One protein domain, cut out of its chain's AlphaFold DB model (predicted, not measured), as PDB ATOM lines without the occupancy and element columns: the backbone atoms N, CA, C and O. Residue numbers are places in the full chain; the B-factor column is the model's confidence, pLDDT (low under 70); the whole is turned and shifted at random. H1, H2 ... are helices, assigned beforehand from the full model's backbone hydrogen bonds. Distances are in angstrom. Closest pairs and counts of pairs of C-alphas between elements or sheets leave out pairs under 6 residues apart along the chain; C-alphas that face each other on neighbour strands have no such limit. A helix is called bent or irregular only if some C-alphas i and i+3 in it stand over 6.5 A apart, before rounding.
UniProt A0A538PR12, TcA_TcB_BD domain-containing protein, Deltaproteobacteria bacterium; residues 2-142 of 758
ATOM      1  N   TYR A   2     -44.797   5.976  59.983       74.88
ATOM      2  CA  TYR A   2     -43.425   6.453  60.255       74.88
ATOM      3  C   TYR A   2     -42.555   6.710  59.002       74.88
ATOM      4  O   TYR A   2     -41.904   7.740  58.919       74.88
ATOM      5  N   PHE A   3     -42.586   5.822  58.000       83.75
ATOM      6  CA  PHE A   3     -41.683   5.874  56.832       83.75
ATOM      7  C   PHE A   3     -42.080   6.858  55.717       83.75
ATOM      8  O   PHE A   3     -41.304   7.065  54.794       83.75
ATOM      9  N   PHE A   4     -43.271   7.460  55.794       89.31
ATOM     10  CA  PHE A   4     -43.745   8.464  54.832       89.31
ATOM     11  C   PHE A   4     -43.963   9.814  55.516       89.31
ATOM     12  O   PHE A   4     -43.354  10.808  55.142       89.31
ATOM     13  N   VAL A   5     -44.793   9.843  56.565       89.19
ATOM     14  CA  VAL A   5     -45.244  11.097  57.185       89.19
ATOM     15  C   VAL A   5     -44.085  11.856  57.824       89.19
ATOM     16  O   VAL A   5     -43.992  13.064  57.643       89.19
ATOM     17  N   LEU A   6     -43.185  11.175  58.544       90.25
ATOM     18  CA  LEU A   6     -42.070  11.855  59.211       90.25
ATOM     19  C   LEU A   6     -41.061  12.445  58.218       90.25
ATOM     20  O   LEU A   6     -40.812  13.643  58.330       90.25
ATOM     21  N   PRO A   7     -40.525  11.696  57.231       92.06
ATOM     22  CA  PRO A   7     -39.646  12.293  56.230       92.06
ATOM     23  C   PRO A   7     -40.314  13.438  55.466       92.06
ATOM     24  O   PRO A   7     -39.698  14.482  55.295       92.06
ATOM     25  N   MET A   8     -41.585  13.301  55.068       93.00
ATOM     26  CA  MET A   8     -42.290  14.381  54.369       93.00
ATOM     27  C   MET A   8     -42.413  15.641  55.233       93.00
ATOM     28  O   MET A   8     -42.118  16.728  54.746       93.00
ATOM     29  N   SER A   9     -42.755  15.508  56.518       91.31
ATOM     30  CA  SER A   9     -42.805  16.643  57.448       91.31
ATOM     31  C   SER A   9     -41.427  17.270  57.691       91.31
ATOM     32  O   SER A   9     -41.317  18.489  57.768       91.31
ATOM     33  N   ILE A  10     -40.365  16.461  57.792       91.94
ATOM     34  CA  ILE A  10     -38.986  16.957  57.925       91.94
ATOM     35  C   ILE A  10     -38.581  17.724  56.659       91.94
ATOM     36  O   ILE A  10     -38.038  18.824  56.754       91.94
ATOM     37  N   GLY A  11     -38.896  17.189  55.479       92.56
ATOM     38  CA  GLY A  11     -38.672  17.863  54.203       92.56
ATOM     39  C   GLY A  11     -39.446  19.181  54.098       92.56
ATOM     40  O   GLY A  11     -38.861  20.189  53.705       92.56
ATOM     41  N   ASP A  12     -40.713  19.213  54.532       90.31
ATOM     42  CA  ASP A  12     -41.530  20.435  54.576       90.31
ATOM     43  C   ASP A  12     -40.900  21.485  55.518       90.31
ATOM     44  O   ASP A  12     -40.882  22.674  55.191       90.31
ATOM     45  N   CYS A  13     -40.312  21.066  56.648       87.50
ATOM     46  CA  CYS A  13     -39.552  21.953  57.536       87.50
ATOM     47  C   CYS A  13     -38.302  22.526  56.849       87.50
ATOM     48  O   CYS A  13     -38.121  23.742  56.857       87.50
ATOM     49  N   HIS A  14     -37.470  21.690  56.215       89.00
ATOM     50  CA  HIS A  14     -36.297  22.162  55.461       89.00
ATOM     51  C   HIS A  14     -36.696  23.117  54.331       89.00
ATOM     52  O   HIS A  14     -36.095  24.178  54.172       89.00
ATOM     53  N   SER A  15     -37.759  22.789  53.591       87.00
ATOM     54  CA  SER A  15     -38.306  23.641  52.535       87.00
ATOM     55  C   SER A  15     -38.822  24.972  53.091       87.00
ATOM     56  O   SER A  15     -38.615  26.014  52.472       87.00
ATOM     57  N   GLY A  16     -39.463  24.962  54.264       79.19
ATOM     58  CA  GLY A  16     -39.928  26.165  54.959       79.19
ATOM     59  C   GLY A  16     -38.794  27.057  55.476       79.19
ATOM     60  O   GLY A  16     -38.958  28.280  55.527       79.19
ATOM     61  N   LEU A  17     -37.649  26.451  55.807       80.19
ATOM     62  CA  LEU A  17     -36.384  27.120  56.130       80.19
ATOM     63  C   LEU A  17     -35.573  27.514  54.884       80.19
ATOM     64  O   LEU A  17     -34.543  28.162  55.024       80.19
ATOM     65  N   LYS A  18     -36.043  27.153  53.682       80.12
ATOM     66  CA  LYS A  18     -35.371  27.378  52.391       80.12
ATOM     67  C   LYS A  18     -34.025  26.653  52.231       80.12
ATOM     68  O   LYS A  18     -33.258  26.961  51.324       80.12
ATOM     69  N   ASN A  19     -33.801  25.586  53.001       87.94
ATOM     70  CA  ASN A  19     -32.735  24.609  52.759       87.94
ATOM     71  C   ASN A  19     -33.199  23.595  51.701       87.94
ATOM     72  O   ASN A  19     -33.543  22.450  52.007       87.94
ATOM     73  N   LEU A  20     -33.284  24.044  50.447       89.56
ATOM     74  CA  LEU A  20     -33.922  23.291  49.362       89.56
ATOM     75  C   LEU A  20     -33.153  22.019  48.968       89.56
ATOM     76  O   LEU A  20     -33.766  21.035  48.549       89.56
ATOM     77  N   ASP A  21     -31.829  22.005  49.128       90.69
ATOM     78  CA  ASP A  21     -31.003  20.820  48.872       90.69
ATOM     79  C   ASP A  21     -31.325  19.686  49.848       90.69
ATOM     80  O   ASP A  21     -31.655  18.578  49.414       90.69
ATOM     81  N   ASP A  22     -31.330  19.987  51.149       92.38
ATOM     82  CA  ASP A  22     -31.702  19.037  52.200       92.38
ATOM     83  C   ASP A  22     -33.147  18.560  52.016       92.38
ATOM     84  O   ASP A  22     -33.427  17.363  52.079       92.38
ATOM     85  N   ALA A  23     -34.070  19.482  51.712       93.00
ATOM     86  CA  ALA A  23     -35.476  19.154  51.491       93.00
ATOM     87  C   ALA A  23     -35.647  18.104  50.380       93.00
ATOM     88  O   ALA A  23     -36.325  17.096  50.583       93.00
ATOM     89  N   ARG A  24     -34.982  18.285  49.228       93.44
ATOM     90  CA  ARG A  24     -35.028  17.315  48.118       93.44
ATOM     91  C   ARG A  24     -34.473  15.956  48.508       93.44
ATOM     92  O   ARG A  24     -35.076  14.945  48.148       93.44
ATOM     93  N   GLN A  25     -33.348  15.921  49.223       93.06
ATOM     94  CA  GLN A  25     -32.746  14.665  49.677       93.06
ATOM     95  C   GLN A  25     -33.694  13.908  50.612       93.06
ATOM     96  O   GLN A  25     -33.907  12.706  50.444       93.06
ATOM     97  N   VAL A  26     -34.333  14.622  51.543       94.25
ATOM     98  CA  VAL A  26     -35.304  14.037  52.470       94.25
ATOM     99  C   VAL A  26     -36.550  13.544  51.727       94.25
ATOM    100  O   VAL A  26     -36.974  12.413  51.963       94.25
ATOM    101  N   TYR A  27     -37.106  14.305  50.780       94.31
ATOM    102  CA  TYR A  27     -38.238  13.831  49.972       94.31
ATOM    103  C   TYR A  27     -37.877  12.593  49.141       94.31
ATOM    104  O   TYR A  27     -38.649  11.636  49.085       94.31
ATOM    105  N   ALA A  28     -36.690  12.572  48.531       91.81
ATOM    106  CA  ALA A  28     -36.216  11.431  47.754       91.81
ATOM    107  C   ALA A  28     -36.008  10.176  48.623       91.81
ATOM    108  O   ALA A  28     -36.240   9.063  48.152       91.81
ATOM    109  N   SER A  29     -35.651  10.340  49.904       91.88
ATOM    110  CA  SER A  29     -35.453   9.228  50.852       91.88
ATOM    111  C   SER A  29     -36.713   8.392  51.119       91.88
ATOM    112  O   SER A  29     -36.617   7.277  51.627       91.88
ATOM    113  N   VAL A  30     -37.889   8.898  50.737       91.75
ATOM    114  CA  VAL A  30     -39.178   8.203  50.851       91.75
ATOM    115  C   VAL A  30     -39.373   7.167  49.737       91.75
ATOM    116  O   VAL A  30     -40.068   6.168  49.927       91.75
ATOM    117  N   LEU A  31     -38.745   7.363  48.571       89.56
ATOM    118  CA  LEU A  31     -38.946   6.523  47.384       89.56
ATOM    119  C   LEU A  31     -38.592   5.039  47.570       89.56
ATOM    120  O   LEU A  31     -39.310   4.210  47.010       89.56
ATOM    121  N   PRO A  32     -37.563   4.647  48.345       90.44
ATOM    122  CA  PRO A  32     -37.281   3.241  48.627       90.44
ATOM    123  C   PRO A  32     -38.396   2.501  49.385       90.44
ATOM    124  O   PRO A  32     -38.382   1.272  49.416       90.44
ATOM    125  N   TYR A  33     -39.366   3.201  49.989       89.44
ATOM    126  CA  TYR A  33     -40.431   2.566  50.764       89.44
ATOM    127  C   TYR A  33     -41.364   1.711  49.871       89.44
ATOM    128  O   TYR A  33     -42.015   2.252  48.969       89.44
ATOM    129  N   PRO A  34     -41.494   0.386  50.106       85.88
ATOM    130  CA  PRO A  34     -42.224  -0.509  49.197       85.88
ATOM    131  C   PRO A  34     -43.741  -0.292  49.151       85.88
ATOM    132  O   PRO A  34     -44.375  -0.588  48.141       85.88
ATOM    133  N   PHE A  35     -44.329   0.209  50.242       87.81
ATOM    134  CA  PHE A  35     -45.783   0.292  50.428       87.81
ATOM    135  C   PHE A  35     -46.350   1.691  50.163       87.81
ATOM    136  O   PHE A  35     -47.426   2.019  50.659       87.81
ATOM    137  N   LEU A  36     -45.630   2.520  49.400       88.38
ATOM    138  CA  LEU A  36     -46.083   3.865  49.055       88.38
ATOM    139  C   LEU A  36     -47.375   3.810  48.222       88.38
ATOM    140  O   LEU A  36     -47.447   3.101  47.210       88.38
ATOM    141  N   ASN A  37     -48.389   4.586  48.601       88.25
ATOM    142  CA  ASN A  37     -49.628   4.664  47.839       88.25
ATOM    143  C   ASN A  37     -49.386   5.347  46.483       88.25
ATOM    144  O   ASN A  37     -49.083   6.538  46.394       88.25
ATOM    145  N   LYS A  38     -49.588   4.586  45.403       84.88
ATOM    146  CA  LYS A  38     -49.347   5.030  44.024       84.88
ATOM    147  C   LYS A  38     -50.271   6.152  43.545       84.88
ATOM    148  O   LYS A  38     -49.912   6.853  42.607       84.88
ATOM    149  N   THR A  39     -51.442   6.317  44.157       82.81
ATOM    150  CA  THR A  39     -52.440   7.308  43.718       82.81
ATOM    151  C   THR A  39     -52.300   8.655  44.418       82.81
ATOM    152  O   THR A  39     -52.509   9.685  43.785       82.81
ATOM    153  N   THR A  40     -51.914   8.666  45.695       87.31
ATOM    154  CA  THR A  40     -51.866   9.884  46.519       87.31
ATOM    155  C   THR A  40     -50.448  10.215  46.972       87.31
ATOM    156  O   THR A  40     -49.931  11.277  46.640       87.31
ATOM    157  N   GLU A  41     -49.783   9.306  47.682       91.44
ATOM    158  CA  GLU A  41     -48.463   9.549  48.276       91.44
ATOM    159  C   GLU A  41     -47.379   9.777  47.217       91.44
ATOM    160  O   GLU A  41     -46.607  10.723  47.347       91.44
ATOM    161  N   VAL A  42     -47.362   8.996  46.125       91.88
ATOM    162  CA  VAL A  42     -46.430   9.219  44.998       91.88
ATOM    163  C   VAL A  42     -46.603  10.621  44.408       91.88
ATOM    164  O   VAL A  42     -45.614  11.292  44.121       91.88
ATOM    165  N   VAL A  43     -47.846  11.080  44.242       92.25
ATOM    166  CA  VAL A  43     -48.148  12.414  43.700       92.25
ATOM    167  C   VAL A  43     -47.649  13.508  44.644       92.25
ATOM    168  O   VAL A  43     -47.056  14.486  44.190       92.25
ATOM    169  N   THR A  44     -47.830  13.340  45.952       92.94
ATOM    170  CA  THR A  44     -47.315  14.276  46.961       92.94
ATOM    171  C   THR A  44     -45.787  14.329  46.977       92.94
ATOM    172  O   THR A  44     -45.223  15.421  46.992       92.94
ATOM    173  N   VAL A  45     -45.098  13.180  46.924       93.88
ATOM    174  CA  VAL A  45     -43.626  13.153  46.838       93.88
ATOM    175  C   VAL A  45     -43.169  13.859  45.567       93.88
ATOM    176  O   VAL A  45     -42.318  14.740  45.636       93.88
ATOM    177  N   TRP A  46     -43.764  13.522  44.417       94.94
ATOM    178  CA  TRP A  46     -43.403  14.130  43.138       94.94
ATOM    179  C   TRP A  46     -43.584  15.649  43.165       94.94
ATOM    180  O   TRP A  46     -42.659  16.378  42.828       94.94
ATOM    181  N   THR A  47     -44.746  16.134  43.609       94.94
ATOM    182  CA  THR A  47     -45.045  17.578  43.644       94.94
ATOM    183  C   THR A  47     -44.112  18.343  44.576       94.94
ATOM    184  O   THR A  47     -43.652  19.418  44.206       94.94
ATOM    185  N   ARG A  48     -43.773  17.795  45.750       94.81
ATOM    186  CA  ARG A  48     -42.808  18.421  46.668       94.81
ATOM    187  C   ARG A  48     -41.404  18.477  46.082       94.81
ATOM    188  O   ARG A  48     -40.771  19.526  46.113       94.81
ATOM    189  N   LEU A  49     -40.953  17.376  45.491       94.75
ATOM    190  CA  LEU A  49     -39.635  17.281  44.875       94.75
ATOM    191  C   LEU A  49     -39.532  18.220  43.656       94.75
ATOM    192  O   LEU A  49     -38.541  18.933  43.506       94.75
ATOM    193  N   ALA A  50     -40.581  18.284  42.829       95.38
ATOM    194  CA  ALA A  50     -40.659  19.173  41.671       95.38
ATOM    195  C   ALA A  50     -40.686  20.650  42.082       95.38
ATOM    196  O   ALA A  50     -39.952  21.448  41.504       95.38
ATOM    197  N   GLN A  51     -41.449  21.003  43.123       95.56
ATOM    198  CA  GLN A  51     -41.448  22.357  43.674       95.56
ATOM    199  C   GLN A  51     -40.056  22.757  44.173       95.56
ATOM    200  O   GLN A  51     -39.608  23.862  43.901       95.56
ATOM    201  N   SER A  52     -39.330  21.865  44.852       94.88
ATOM    202  CA  SER A  52     -37.976  22.185  45.312       94.88
ATOM    203  C   SER A  52     -36.982  22.395  44.164       94.88
ATOM    204  O   SER A  52     -36.093  23.234  44.289       94.88
ATOM    205  N   TYR A  53     -37.114  21.670  43.046       95.50
ATOM    206  CA  TYR A  53     -36.322  21.950  41.838       95.50
ATOM    207  C   TYR A  53     -36.678  23.294  41.206       95.50
ATOM    208  O   TYR A  53     -35.779  24.007  40.764       95.50
ATOM    209  N   LEU A  54     -37.968  23.636  41.172       95.69
ATOM    210  CA  LEU A  54     -38.435  24.918  40.658       95.69
ATOM    211  C   LEU A  54     -37.882  26.073  41.506       95.69
ATOM    212  O   LEU A  54     -37.265  26.976  40.955       95.69
ATOM    213  N   ASP A  55     -38.011  25.987  42.833       93.31
ATOM    214  CA  ASP A  55     -37.508  26.992  43.775       93.31
ATOM    215  C   ASP A  55     -35.978  27.169  43.670       93.31
ATOM    216  O   ASP A  55     -35.482  28.291  43.742       93.31
ATOM    217  N   LEU A  56     -35.217  26.084  43.466       93.62
ATOM    218  CA  LEU A  56     -33.765  26.159  43.239       93.62
ATOM    219  C   LEU A  56     -33.411  26.807  41.902       93.62
ATOM    220  O   LEU A  56     -32.447  27.570  41.825       93.62
ATOM    221  N   GLY A  57     -34.176  26.495  40.854       95.19
ATOM    222  CA  GLY A  57     -34.056  27.164  39.564       95.19
ATOM    223  C   GLY A  57     -34.311  28.660  39.702       95.19
ATOM    224  O   GLY A  57     -33.483  29.453  39.263       95.19
ATOM    225  N   ASP A  58     -35.386  29.043  40.394       94.44
ATOM    226  CA  ASP A  58     -35.745  30.438  40.655       94.44
ATOM    227  C   ASP A  58     -34.663  31.161  41.464       94.44
ATOM    228  O   ASP A  58     -34.273  32.274  41.108       94.44
ATOM    229  N   GLN A  59     -34.120  30.526  42.507       92.12
ATOM    230  CA  GLN A  59     -33.026  31.082  43.304       92.12
ATOM    231  C   GLN A  59     -31.767  31.299  42.451       92.12
ATOM    232  O   GLN A  59     -31.179  32.382  42.473       92.12
ATOM    233  N   ALA A  60     -31.361  30.299  41.663       94.19
ATOM    234  CA  ALA A  60     -30.220  30.419  40.759       94.19
ATOM    235  C   ALA A  60     -30.445  31.500  39.690       94.19
ATOM    236  O   ALA A  60     -29.521  32.244  39.361       94.19
ATOM    237  N   TYR A  61     -31.670  31.628  39.180       95.69
ATOM    238  CA  TYR A  61     -32.013  32.594  38.143       95.69
ATOM    239  C   TYR A  61     -32.021  34.030  38.679       95.69
ATOM    240  O   TYR A  61     -31.430  34.920  38.071       95.69
ATOM    241  N   ARG A  62     -32.600  34.255  39.865       93.88
ATOM    242  CA  ARG A  62     -32.532  35.549  40.564       93.88
ATOM    243  C   ARG A  62     -31.081  35.923  40.895       93.88
ATOM    244  O   ARG A  62     -30.685  37.066  40.685       93.88
ATOM    245  N   ASN A  63     -30.261  34.961  41.325       92.69
ATOM    246  CA  ASN A  63     -28.834  35.186  41.586       92.69
ATOM    247  C   ASN A  63     -28.038  35.534  40.320       92.69
ATOM    248  O   ASN A  63     -27.089  36.314  40.397       92.69
ATOM    249  N   ALA A  64     -28.424  34.992  39.163       93.88
ATOM    250  CA  ALA A  64     -27.798  35.322  37.885       93.88
ATOM    251  C   ALA A  64     -28.076  36.769  37.431       93.88
ATOM    252  O   ALA A  64     -27.304  37.298  36.633       93.88
ATOM    253  N   ARG A  65     -29.122  37.429  37.957       92.69
ATOM    254  CA  ARG A  65     -29.556  38.785  37.566       92.69
ATOM    255  C   ARG A  65     -29.741  38.890  36.044       92.69
ATOM    256  O   ARG A  65     -30.604  38.214  35.497       92.69
ATOM    257  N   ASP A  66     -28.914  39.691  35.369       91.00
ATOM    258  CA  ASP A  66     -28.894  39.870  33.911       91.00
ATOM    259  C   ASP A  66     -27.730  39.117  33.224       91.00
ATOM    260  O   ASP A  66     -27.460  39.311  32.040       91.00
ATOM    261  N   SER A  67     -26.995  38.270  33.956       92.94
ATOM    262  CA  SER A  67     -25.858  37.517  33.418       92.94
ATOM    263  C   SER A  67     -26.317  36.285  32.641       92.94
ATOM    264  O   SER A  67     -26.636  35.251  33.234       92.94
ATOM    265  N   VAL A  68     -26.245  36.358  31.308       91.94
ATOM    266  CA  VAL A  68     -26.580  35.244  30.399       91.94
ATOM    267  C   VAL A  68     -25.769  33.982  30.717       91.94
ATOM    268  O   VAL A  68     -26.310  32.877  30.741       91.94
ATOM    269  N   ALA A  69     -24.483  34.130  31.051       92.75
ATOM    270  CA  ALA A  69     -23.644  33.004  31.467       92.75
ATOM    271  C   ALA A  69     -24.143  32.355  32.775       92.75
ATOM    272  O   ALA A  69     -24.064  31.136  32.936       92.75
ATOM    273  N   GLY A  70     -24.698  33.155  33.691       92.19
ATOM    274  CA  GLY A  70     -25.285  32.682  34.945       92.19
ATOM    275  C   GLY A  70     -26.577  31.878  34.756       92.19
ATOM    276  O   GLY A  70     -26.875  31.005  35.575       92.19
ATOM    277  N   PHE A  71     -27.315  32.090  33.658       95.31
ATOM    278  CA  PHE A  71     -28.576  31.383  33.392       95.31
ATOM    279  C   PHE A  71     -28.396  29.871  33.210       95.31
ATOM    280  O   PHE A  71     -29.339  29.112  33.433       95.31
ATOM    281  N   ALA A  72     -27.188  29.404  32.877       95.38
ATOM    282  CA  ALA A  72     -26.887  27.979  32.746       95.38
ATOM    283  C   ALA A  72     -27.161  27.191  34.043       95.38
ATOM    284  O   ALA A  72     -27.682  26.074  33.986       95.38
ATOM    285  N   ALA A  73     -26.871  27.780  35.210       94.75
ATOM    286  CA  ALA A  73     -27.120  27.143  36.504       94.75
ATOM    287  C   ALA A  73     -28.624  26.977  36.779       94.75
ATOM    288  O   ALA A  73     -29.055  25.917  37.230       94.75
ATOM    289  N   ALA A  74     -29.425  27.995  36.453       95.69
ATOM    290  CA  ALA A  74     -30.880  27.947  36.578       95.69
ATOM    291  C   ALA A  74     -31.503  26.951  35.592       95.69
ATOM    292  O   ALA A  74     -32.302  26.097  35.980       95.69
ATOM    293  N   LYS A  75     -31.066  27.004  34.326       95.75
ATOM    294  CA  LYS A  75     -31.481  26.080  33.267       95.75
ATOM    295  C   LYS A  75     -31.307  24.625  33.700       95.75
ATOM    296  O   LYS A  75     -32.248  23.849  33.579       95.75
ATOM    297  N   ALA A  76     -30.156  24.271  34.273       94.94
ATOM    298  CA  ALA A  76     -29.893  22.912  34.740       94.94
ATOM    299  C   ALA A  76     -30.902  22.425  35.799       94.94
ATOM    300  O   ALA A  76     -31.246  21.244  35.814       94.94
ATOM    301  N   GLN A  77     -31.403  23.311  36.670       95.25
ATOM    302  CA  GLN A  77     -32.413  22.943  37.667       95.25
ATOM    303  C   GLN A  77     -33.795  22.758  37.036       95.25
ATOM    304  O   GLN A  77     -34.437  21.737  37.292       95.25
ATOM    305  N   TYR A  78     -34.225  23.682  36.169       96.38
ATOM    306  CA  TYR A  78     -35.509  23.574  35.468       96.38
ATOM    307  C   TYR A  78     -35.566  22.361  34.527       96.38
ATOM    308  O   TYR A  78     -36.604  21.704  34.443       96.38
ATOM    309  N   GLU A  79     -34.445  21.990  33.895       95.56
ATOM    310  CA  GLU A  79     -34.344  20.817  33.010       95.56
ATOM    311  C   GLU A  79     -34.518  19.466  33.723       95.56
ATOM    312  O   GLU A  79     -34.757  18.444  33.066       95.56
ATOM    313  N   ASN A  80     -34.481  19.440  35.062       94.75
ATOM    314  CA  ASN A  80     -34.926  18.272  35.823       94.75
ATOM    315  C   ASN A  80     -36.452  18.091  35.746       94.75
ATOM    316  O   ASN A  80     -36.932  16.961  35.806       94.75
ATOM    317  N   ILE A  81     -37.227  19.165  35.583       95.50
ATOM    318  CA  ILE A  81     -38.694  19.121  35.478       95.50
ATOM    319  C   ILE A  81     -39.120  18.904  34.023       95.50
ATOM    320  O   ILE A  81     -39.910  18.001  33.743       95.50
ATOM    321  N   VAL A  82     -38.596  19.718  33.105       95.12
ATOM    322  CA  VAL A  82     -38.911  19.703  31.669       95.12
ATOM    323  C   VAL A  82     -37.767  20.340  30.888       95.12
ATOM    324  O   VAL A  82     -37.172  21.297  31.361       95.12
ATOM    325  N   ARG A  83     -37.439  19.828  29.703       93.19
ATOM    326  CA  ARG A  83     -36.391  20.400  28.847       93.19
ATOM    327  C   ARG A  83     -36.905  21.567  28.008       93.19
ATOM    328  O   ARG A  83     -38.106  21.697  27.779       93.19
ATOM    329  N   ALA A  84     -35.988  22.389  27.499       88.88
ATOM    330  CA  ALA A  84     -36.328  23.531  26.644       88.88
ATOM    331  C   ALA A  84     -37.067  23.125  25.349       88.88
ATOM    332  O   ALA A  84     -37.927  23.858  24.874       88.88
ATOM    333  N   ASP A  85     -36.803  21.926  24.821       89.25
ATOM    334  CA  ASP A  85     -37.508  21.335  23.671       89.25
ATOM    335  C   ASP A  85     -38.875  20.718  24.036       89.25
ATOM    336  O   ASP A  85     -39.488  20.028  23.223       89.25
ATOM    337  N   ARG A  86     -39.352  20.950  25.267       87.75
ATOM    338  CA  ARG A  86     -40.571  20.369  25.848       87.75
ATOM    339  C   ARG A  86     -40.542  18.837  25.944       87.75
ATOM    340  O   ARG A  86     -41.597  18.210  26.032       87.75
ATOM    341  N   SER A  87     -39.357  18.228  25.987       91.69
ATOM    342  CA  SER A  87     -39.177  16.805  26.297       91.69
ATOM    343  C   SER A  87     -38.865  16.563  27.784       91.69
ATOM    344  O   SER A  87     -38.625  17.493  28.558       91.69
ATOM    345  N   LEU A  88     -38.870  15.293  28.211       91.88
ATOM    346  CA  LEU A  88     -38.525  14.887  29.580       91.88
ATOM    347  C   LEU A  88     -37.203  14.114  29.614       91.88
ATOM    348  O   LEU A  88     -36.979  13.194  28.827       91.88
ATOM    349  N   THR A  89     -36.353  14.414  30.596       88.06
ATOM    350  CA  THR A  89     -35.102  13.680  30.820       88.06
ATOM    351  C   THR A  89     -35.368  12.400  31.610       88.06
ATOM    352  O   THR A  89     -35.780  12.454  32.767       88.06
ATOM    353  N   ALA A  90     -35.093  11.228  31.030       80.31
ATOM    354  CA  ALA A  90     -35.314   9.945  31.710       80.31
ATOM    355  C   ALA A  90     -34.453   9.758  32.976       80.31
ATOM    356  O   ALA A  90     -34.891   9.093  33.907       80.31
ATOM    357  N   ALA A  91     -33.264  10.368  33.018       85.94
ATOM    358  CA  ALA A  91     -32.373  10.361  34.180       85.94
ATOM    359  C   ALA A  91     -32.757  11.386  35.266       85.94
ATOM    360  O   ALA A  91     -32.116  11.422  36.312       85.94
ATOM    361  N   SER A  92     -33.776  12.224  35.034       90.81
ATOM    362  CA  SER A  92     -34.220  13.189  36.041       90.81
ATOM    363  C   SER A  92     -34.689  12.464  37.308       90.81
ATOM    364  O   SER A  92     -35.462  11.506  37.203       90.81
ATOM    365  N   PRO A  93     -34.346  12.961  38.508       89.44
ATOM    366  CA  PRO A  93     -34.866  12.427  39.768       89.44
ATOM    367  C   PRO A  93     -36.401  12.436  39.874       89.44
ATOM    368  O   PRO A  93     -36.961  11.689  40.671       89.44
ATOM    369  N   LEU A  94     -37.095  13.225  39.043       91.44
ATOM    370  CA  LEU A  94     -38.560  13.258  38.959       91.44
ATOM    371  C   LEU A  94     -39.166  12.149  38.086       91.44
ATOM    372  O   LEU A  94     -40.375  11.926  38.148       91.44
ATOM    373  N   TYR A  95     -38.358  11.455  37.277       92.38
ATOM    374  CA  TYR A  95     -38.835  10.458  36.307       92.38
ATOM    375  C   TYR A  95     -38.013   9.158  36.264       92.38
ATOM    376  O   TYR A  95     -38.371   8.257  35.502       92.38
ATOM    377  N   ALA A  96     -36.935   9.057  37.048       91.06
ATOM    378  CA  ALA A  96     -36.046   7.897  37.078       91.06
ATOM    379  C   ALA A  96     -36.631   6.698  37.852       91.06
ATOM    380  O   ALA A  96     -36.450   5.556  37.430       91.06
ATOM    381  N   ASP A  97     -37.346   6.926  38.964       91.50
ATOM    382  CA  ASP A  97     -37.976   5.842  39.739       91.50
ATOM    383  C   ASP A  97     -39.241   5.328  39.028       91.50
ATOM    384  O   ASP A  97     -40.115   6.101  38.622       91.50
ATOM    385  N   ALA A  98     -39.378   4.003  38.928       90.75
ATOM    386  CA  ALA A  98     -40.520   3.347  38.294       90.75
ATOM    387  C   ALA A  98     -41.878   3.736  38.915       90.75
ATOM    388  O   ALA A  98     -42.901   3.700  38.228       90.75
ATOM    389  N   LYS A  99     -41.912   4.153  40.190       91.12
ATOM    390  CA  LYS A  99     -43.133   4.638  40.858       91.12
ATOM    391  C   LYS A  99     -43.699   5.900  40.200       91.12
ATOM    392  O   LYS A  99     -44.911   6.095  40.246       91.12
ATOM    393  N   PHE A 100     -42.874   6.710  39.531       93.38
ATOM    394  CA  PHE A 100     -43.307   7.920  38.825       93.38
ATOM    395  C   PHE A 100     -43.773   7.683  37.380       93.38
ATOM    396  O   PHE A 100     -44.180   8.635  36.716       93.38
ATOM    397  N   ALA A 101     -43.784   6.440  36.878       91.62
ATOM    398  CA  ALA A 101     -44.119   6.142  35.481       91.62
ATOM    399  C   ALA A 101     -45.486   6.703  35.032       91.62
ATOM    400  O   ALA A 101     -45.601   7.237  33.929       91.62
ATOM    401  N   ALA A 102     -46.506   6.648  35.897       91.12
ATOM    402  CA  ALA A 102     -47.828   7.202  35.596       91.12
ATOM    403  C   ALA A 102     -47.803   8.735  35.464       91.12
ATOM    404  O   ALA A 102     -48.419   9.288  34.555       91.12
ATOM    405  N   ILE A 103     -47.062   9.424  36.337       92.06
ATOM    406  CA  ILE A 103     -46.900  10.884  36.278       92.06
ATOM    407  C   ILE A 103     -46.116  11.267  35.022       92.06
ATOM    408  O   ILE A 103     -46.529  12.166  34.299       92.06
ATOM    409  N   LYS A 104     -45.042  10.534  34.707       92.88
ATOM    410  CA  LYS A 104     -44.262  10.731  33.481       92.88
ATOM    411  C   LYS A 104     -45.144  10.659  32.232       92.88
ATOM    412  O   LYS A 104     -45.054  11.542  31.381       92.88
ATOM    413  N   ALA A 105     -46.015   9.652  32.128       91.31
ATOM    414  CA  ALA A 105     -46.928   9.505  30.992       91.31
ATOM    415  C   ALA A 105     -47.907  10.687  30.880       91.31
ATOM    416  O   ALA A 105     -48.074  11.246  29.799       91.31
ATOM    417  N   ARG A 106     -48.487  11.110  32.010       91.00
ATOM    418  CA  ARG A 106     -49.401  12.259  32.095       91.00
ATOM    419  C   ARG A 106     -48.736  13.573  31.679       91.00
ATOM    420  O   ARG A 106     -49.272  14.285  30.838       91.00
ATOM    421  N   VAL A 107     -47.539  13.860  32.198       92.44
ATOM    422  CA  VAL A 107     -46.767  15.061  31.829       92.44
ATOM    423  C   VAL A 107     -46.350  15.021  30.356       92.44
ATOM    424  O   VAL A 107     -46.421  16.037  29.676       92.44
ATOM    425  N   THR A 108     -45.971  13.852  29.829       91.50
ATOM    426  CA  THR A 108     -45.624  13.701  28.403       91.50
ATOM    427  C   THR A 108     -46.827  14.006  27.505       91.50
ATOM    428  O   THR A 108     -46.696  14.755  26.542       91.50
ATOM    429  N   ALA A 109     -48.008  13.476  27.843       89.44
ATOM    430  CA  ALA A 109     -49.245  13.763  27.117       89.44
ATOM    431  C   ALA A 109     -49.617  15.252  27.184       89.44
ATOM    432  O   ALA A 109     -50.007  15.833  26.176       89.44
ATOM    433  N   PHE A 110     -49.433  15.882  28.347       91.25
ATOM    434  CA  PHE A 110     -49.650  17.314  28.528       91.25
ATOM    435  C   PHE A 110     -48.713  18.173  27.669       91.25
ATOM    436  O   PHE A 110     -49.160  19.114  27.021       91.25
ATOM    437  N   LEU A 111     -47.417  17.851  27.629       89.62
ATOM    438  CA  LEU A 111     -46.435  18.605  26.844       89.62
ATOM    439  C   LEU A 111     -46.646  18.466  25.331       89.62
ATOM    440  O   LEU A 111     -46.310  19.398  24.601       89.62
ATOM    441  N   ALA A 112     -47.212  17.339  24.887       88.12
ATOM    442  CA  ALA A 112     -47.580  17.081  23.496       88.12
ATOM    443  C   ALA A 112     -48.939  17.685  23.089       88.12
ATOM    444  O   ALA A 112     -49.262  17.704  21.901       88.12
ATOM    445  N   ALA A 113     -49.749  18.150  24.046       87.00
ATOM    446  CA  ALA A 113     -51.053  18.727  23.751       87.00
ATOM    447  C   ALA A 113     -50.903  20.081  23.024       87.00
ATOM    448  O   ALA A 113     -50.101  20.915  23.454       87.00
ATOM    449  N   PRO A 114     -51.682  20.336  21.955       81.81
ATOM    450  CA  PRO A 114     -51.620  21.598  21.214       81.81
ATOM    451  C   PRO A 114     -52.132  22.788  22.037       81.81
ATOM    452  O   PRO A 114     -51.614  23.892  21.898       81.81
ATOM    453  N   ASP A 115     -53.108  22.554  22.921       82.56
ATOM    454  CA  ASP A 115     -53.614  23.539  23.876       82.56
ATOM    455  C   ASP A 115     -53.523  22.982  25.312       82.56
ATOM    456  O   ASP A 115     -54.293  22.087  25.682       82.56
ATOM    457  N   PRO A 116     -52.601  23.504  26.143       76.19
ATOM    458  CA  PRO A 116     -52.450  23.097  27.538       76.19
ATOM    459  C   PRO A 116     -53.704  23.314  28.396       76.19
ATOM    460  O   PRO A 116     -53.879  22.620  29.395       76.19
ATOM    461  N   THR A 117     -54.578  24.263  28.037       77.81
ATOM    462  CA  THR A 117     -55.753  24.625  28.850       77.81
ATOM    463  C   THR A 117     -56.879  23.595  28.775       77.81
ATOM    464  O   THR A 117     -57.726  23.539  29.666       77.81
ATOM    465  N   GLN A 118     -56.867  22.739  27.752       82.12
ATOM    466  CA  GLN A 118     -57.878  21.697  27.559       82.12
ATOM    467  C   GLN A 118     -57.527  20.372  28.244       82.12
ATOM    468  O   GLN A 118     -58.356  19.462  28.301       82.12
ATOM    469  N   VAL A 119     -56.314  20.243  28.789       84.88
ATOM    470  CA  VAL A 119     -55.887  19.025  29.478       84.88
ATOM    471  C   VAL A 119     -56.491  18.991  30.882       84.88
ATOM    472  O   VAL A 119     -56.031  19.672  31.797       84.88
ATOM    473  N   GLN A 120     -57.527  18.169  31.062       84.44
ATOM    474  CA  GLN A 120     -58.157  17.938  32.362       84.44
ATOM    475  C   GLN A 120     -57.333  16.958  33.199       84.44
ATOM    476  O   GLN A 120     -57.577  15.752  33.205       84.44
ATOM    477  N   ASP A 121     -56.338  17.484  33.907       88.06
ATOM    478  CA  ASP A 121     -55.509  16.705  34.818       88.06
ATOM    479  C   ASP A 121     -55.124  17.514  36.072       88.06
ATOM    480  O   ASP A 121     -55.529  18.665  36.222       88.06
ATOM    481  N   ASN A 122     -54.380  16.920  37.014       88.25
ATOM    482  CA  ASN A 122     -54.028  17.559  38.286       88.25
ATOM    483  C   ASN A 122     -53.285  18.900  38.073       88.25
ATOM    484  O   ASN A 122     -52.103  18.879  37.705       88.25
ATOM    485  N   PRO A 123     -53.907  20.053  38.394       89.88
ATOM    486  CA  PRO A 123     -53.327  21.363  38.120       89.88
ATOM    487  C   PRO A 123     -52.034  21.602  38.905       89.88
ATOM    488  O   PRO A 123     -51.131  22.250  38.393       89.88
ATOM    489  N   ALA A 124     -51.877  21.016  40.097       89.56
ATOM    490  CA  ALA A 124     -50.656  21.175  40.889       89.56
ATOM    491  C   ALA A 124     -49.413  20.598  40.186       89.56
ATOM    492  O   ALA A 124     -48.313  21.105  40.374       89.56
ATOM    493  N   ILE A 125     -49.581  19.555  39.366       91.81
ATOM    494  CA  ILE A 125     -48.495  19.001  38.546       91.81
ATOM    495  C   ILE A 125     -48.269  19.891  37.324       91.81
ATOM    496  O   ILE A 125     -47.141  20.295  37.048       91.81
ATOM    497  N   LEU A 126     -49.348  20.203  36.599       92.00
ATOM    498  CA  LEU A 126     -49.270  20.917  35.325       92.00
ATOM    499  C   LEU A 126     -48.716  22.337  35.486       92.00
ATOM    500  O   LEU A 126     -47.900  22.766  34.674       92.00
ATOM    501  N   THR A 127     -49.100  23.050  36.549       92.25
ATOM    502  CA  THR A 127     -48.612  24.406  36.827       92.25
ATOM    503  C   THR A 127     -47.101  24.432  37.054       92.25
ATOM    504  O   THR A 127     -46.442  25.291  36.477       92.25
ATOM    505  N   ILE A 128     -46.531  23.477  37.803       95.06
ATOM    506  CA  ILE A 128     -45.074  23.409  38.035       95.06
ATOM    507  C   ILE A 128     -44.329  23.180  36.712       95.06
ATOM    508  O   ILE A 128     -43.324  23.834  36.433       95.06
ATOM    509  N   VAL A 129     -44.841  22.279  35.867       94.50
ATOM    510  CA  VAL A 129     -44.250  21.991  34.551       94.50
ATOM    511  C   VAL A 129     -44.317  23.218  33.637       94.50
ATOM    512  O   VAL A 129     -43.323  23.555  32.997       94.50
ATOM    513  N   LEU A 130     -45.458  23.915  33.592       92.19
ATOM    514  CA  LEU A 130     -45.611  25.140  32.802       92.19
ATOM    515  C   LEU A 130     -44.710  26.271  33.296       92.19
ATOM    516  O   LEU A 130     -44.110  26.952  32.472       92.19
ATOM    517  N   GLN A 131     -44.591  26.458  34.611       94.88
ATOM    518  CA  GLN A 131     -43.704  27.464  35.194       94.88
ATOM    519  C   GLN A 131     -42.249  27.196  34.804       94.88
ATOM    520  O   GLN A 131     -41.578  28.097  34.305       94.88
ATOM    521  N   ALA A 132     -41.777  25.953  34.930       96.00
ATOM    522  CA  ALA A 132     -40.430  25.582  34.501       96.00
ATOM    523  C   ALA A 132     -40.223  25.801  32.989       96.00
ATOM    524  O   ALA A 132     -39.218  26.383  32.583       96.00
ATOM    525  N   ALA A 133     -41.189  25.410  32.150       93.81
ATOM    526  CA  ALA A 133     -41.129  25.637  30.704       93.81
ATOM    527  C   ALA A 133     -41.111  27.136  30.346       93.81
ATOM    528  O   ALA A 133     -40.348  27.551  29.475       93.81
ATOM    529  N   GLN A 134     -41.906  27.956  31.038       94.69
ATOM    530  CA  GLN A 134     -41.915  29.410  30.877       94.69
ATOM    531  C   GLN A 134     -40.552  30.009  31.237       94.69
ATOM    532  O   GLN A 134     -40.023  30.814  30.472       94.69
ATOM    533  N   LYS A 135     -39.962  29.612  32.372       96.25
ATOM    534  CA  LYS A 135     -38.636  30.093  32.784       96.25
ATOM    535  C   LYS A 135     -37.547  29.678  31.794       96.25
ATOM    536  O   LYS A 135     -36.689  30.490  31.467       96.25
ATOM    537  N   LEU A 136     -37.619  28.469  31.238       95.94
ATOM    538  CA  LEU A 136     -36.707  28.029  30.178       95.94
ATOM    539  C   LEU A 136     -36.868  28.827  28.880       95.94
ATOM    540  O   LEU A 136     -35.863  29.173  28.265       95.94
ATOM    541  N   ALA A 137     -38.100  29.163  28.488       95.00
ATOM    542  CA  ALA A 137     -38.353  30.022  27.334       95.00
ATOM    543  C   ALA A 137     -37.812  31.447  27.551       95.00
ATOM    544  O   ALA A 137     -37.213  32.014  26.641       95.00
ATOM    545  N   GLN A 138     -37.955  32.000  28.763       95.56
ATOM    546  CA  GLN A 138     -37.346  33.285  29.134       95.56
ATOM    547  C   GLN A 138     -35.817  33.235  29.027       95.56
ATOM    548  O   GLN A 138     -35.230  34.108  28.394       95.56
ATOM    549  N   ILE A 139     -35.189  32.183  29.567       95.50
ATOM    550  CA  ILE A 139     -33.735  31.975  29.477       95.50
ATOM    551  C   ILE A 139     -33.282  31.863  28.014       95.50
ATOM    552  O   ILE A 139     -32.259  32.430  27.645       95.50
ATOM    553  N   GLN A 140     -34.034  31.147  27.171       94.94
ATOM    554  CA  GLN A 140     -33.722  31.009  25.746       94.94
ATOM    555  C   GLN A 140     -33.819  32.342  24.991       94.94
ATOM    556  O   GLN A 140     -33.084  32.544  24.029       94.94
ATOM    557  N   ALA A 141     -34.703  33.241  25.426       94.31
ATOM    558  CA  ALA A 141     -34.843  34.593  24.894       94.31
ATOM    559  C   ALA A 141     -33.885  35.614  25.545       94.31
ATOM    560  O   ALA A 141     -34.029  36.808  25.298       94.31
ATOM    561  N   GLU A 142     -32.941  35.164  26.386       94.56
ATOM    562  CA  GLU A 142     -31.989  36.011  27.127       94.56
ATOM    563  C   GLU A 142     -32.665  37.076  28.011       94.56
ATOM    564  O   GLU A 142     -32.101  38.131  28.311       94.56
TER     565      GLU A 142
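This is residues 2 to 142 of the 758 residues of the protein "TcA_TcB_BD domain-containing protein" of Deltaproteobacteria bacterium (UniProt A0A538PR12). One long helix, H3, runs through the core, with the hairpin of H1 and H2 packed on one side of it, by H2. H4 folds back along the last part of H3 and H6 runs beside both, while H5 packs at a steep angle on the early part of H3 and on H6. The printed part has 141 residues, with six named helices in the order H1 to H6 and no named strand; the class is all helix. It is compact, with a radius of gyration of the C-alphas of 15.1 A and spans of 46 by 35 by 24 A.

H3, residues 41 to 64, is 34.6 A long from C-alpha 41 at (-48.463, 9.549, 48.276) to C-alpha 64. Before it come H1, residues 2 to 16, 20.7 A, beginning at C-alpha 2 (-43.425, 6.453, 60.255), and H2, residues 20 to 28. After it come H4, residues 68 to 78, H5, residues 98 to 112, 21.4 A, and H6, residues 123 to 140, 25.1 A, ending at C-alpha 140 (-33.722, 31.009, 25.746). H5 is irregular: C-alphas 99 and 102 are 7.5 A apart.

H3 is the hub, touching four helices. With H4 and H6 it forms an up and down bundle, each helix running against the one before it in the chain. H3, with residues 53 to 64 alone, touches H4, closest C-alphas Gly 57 and Ala 74, 4.4 A, at a shallow tilt of 6 degrees. H6 touches H4, closest C-alphas Tyr 78 and Ala 132, 5.4 A. H5 touches H3 at a steep tilt of 60 degrees, closest C-alphas Val 42 and Lys 99, 7.0 A. H2 touches H3, closest C-alphas Arg 24 and Leu 49, 5.6 A. H1 and H2 form a hairpin, closest C-alphas Gly 11 and Ala 23, 4.4 A; H1 and H6 are apart. In H2 and H3 every O i to N i+4 pair is within hydrogen-bond range; in H1 9 of 11 are, in H5 9 of 11, in H6 13 of 14, and in H4 3 of 7, beside 5 of 8 O i to N i+3 pairs.

The C-alphas farthest apart, of Phe 35 and Asp 66, are 46.1 A apart. The printed part has no cut. The links from H2 to H3 and from H4 to H5 are long, with 12 and 19 residues. No printed residue has a pLDDT under 70.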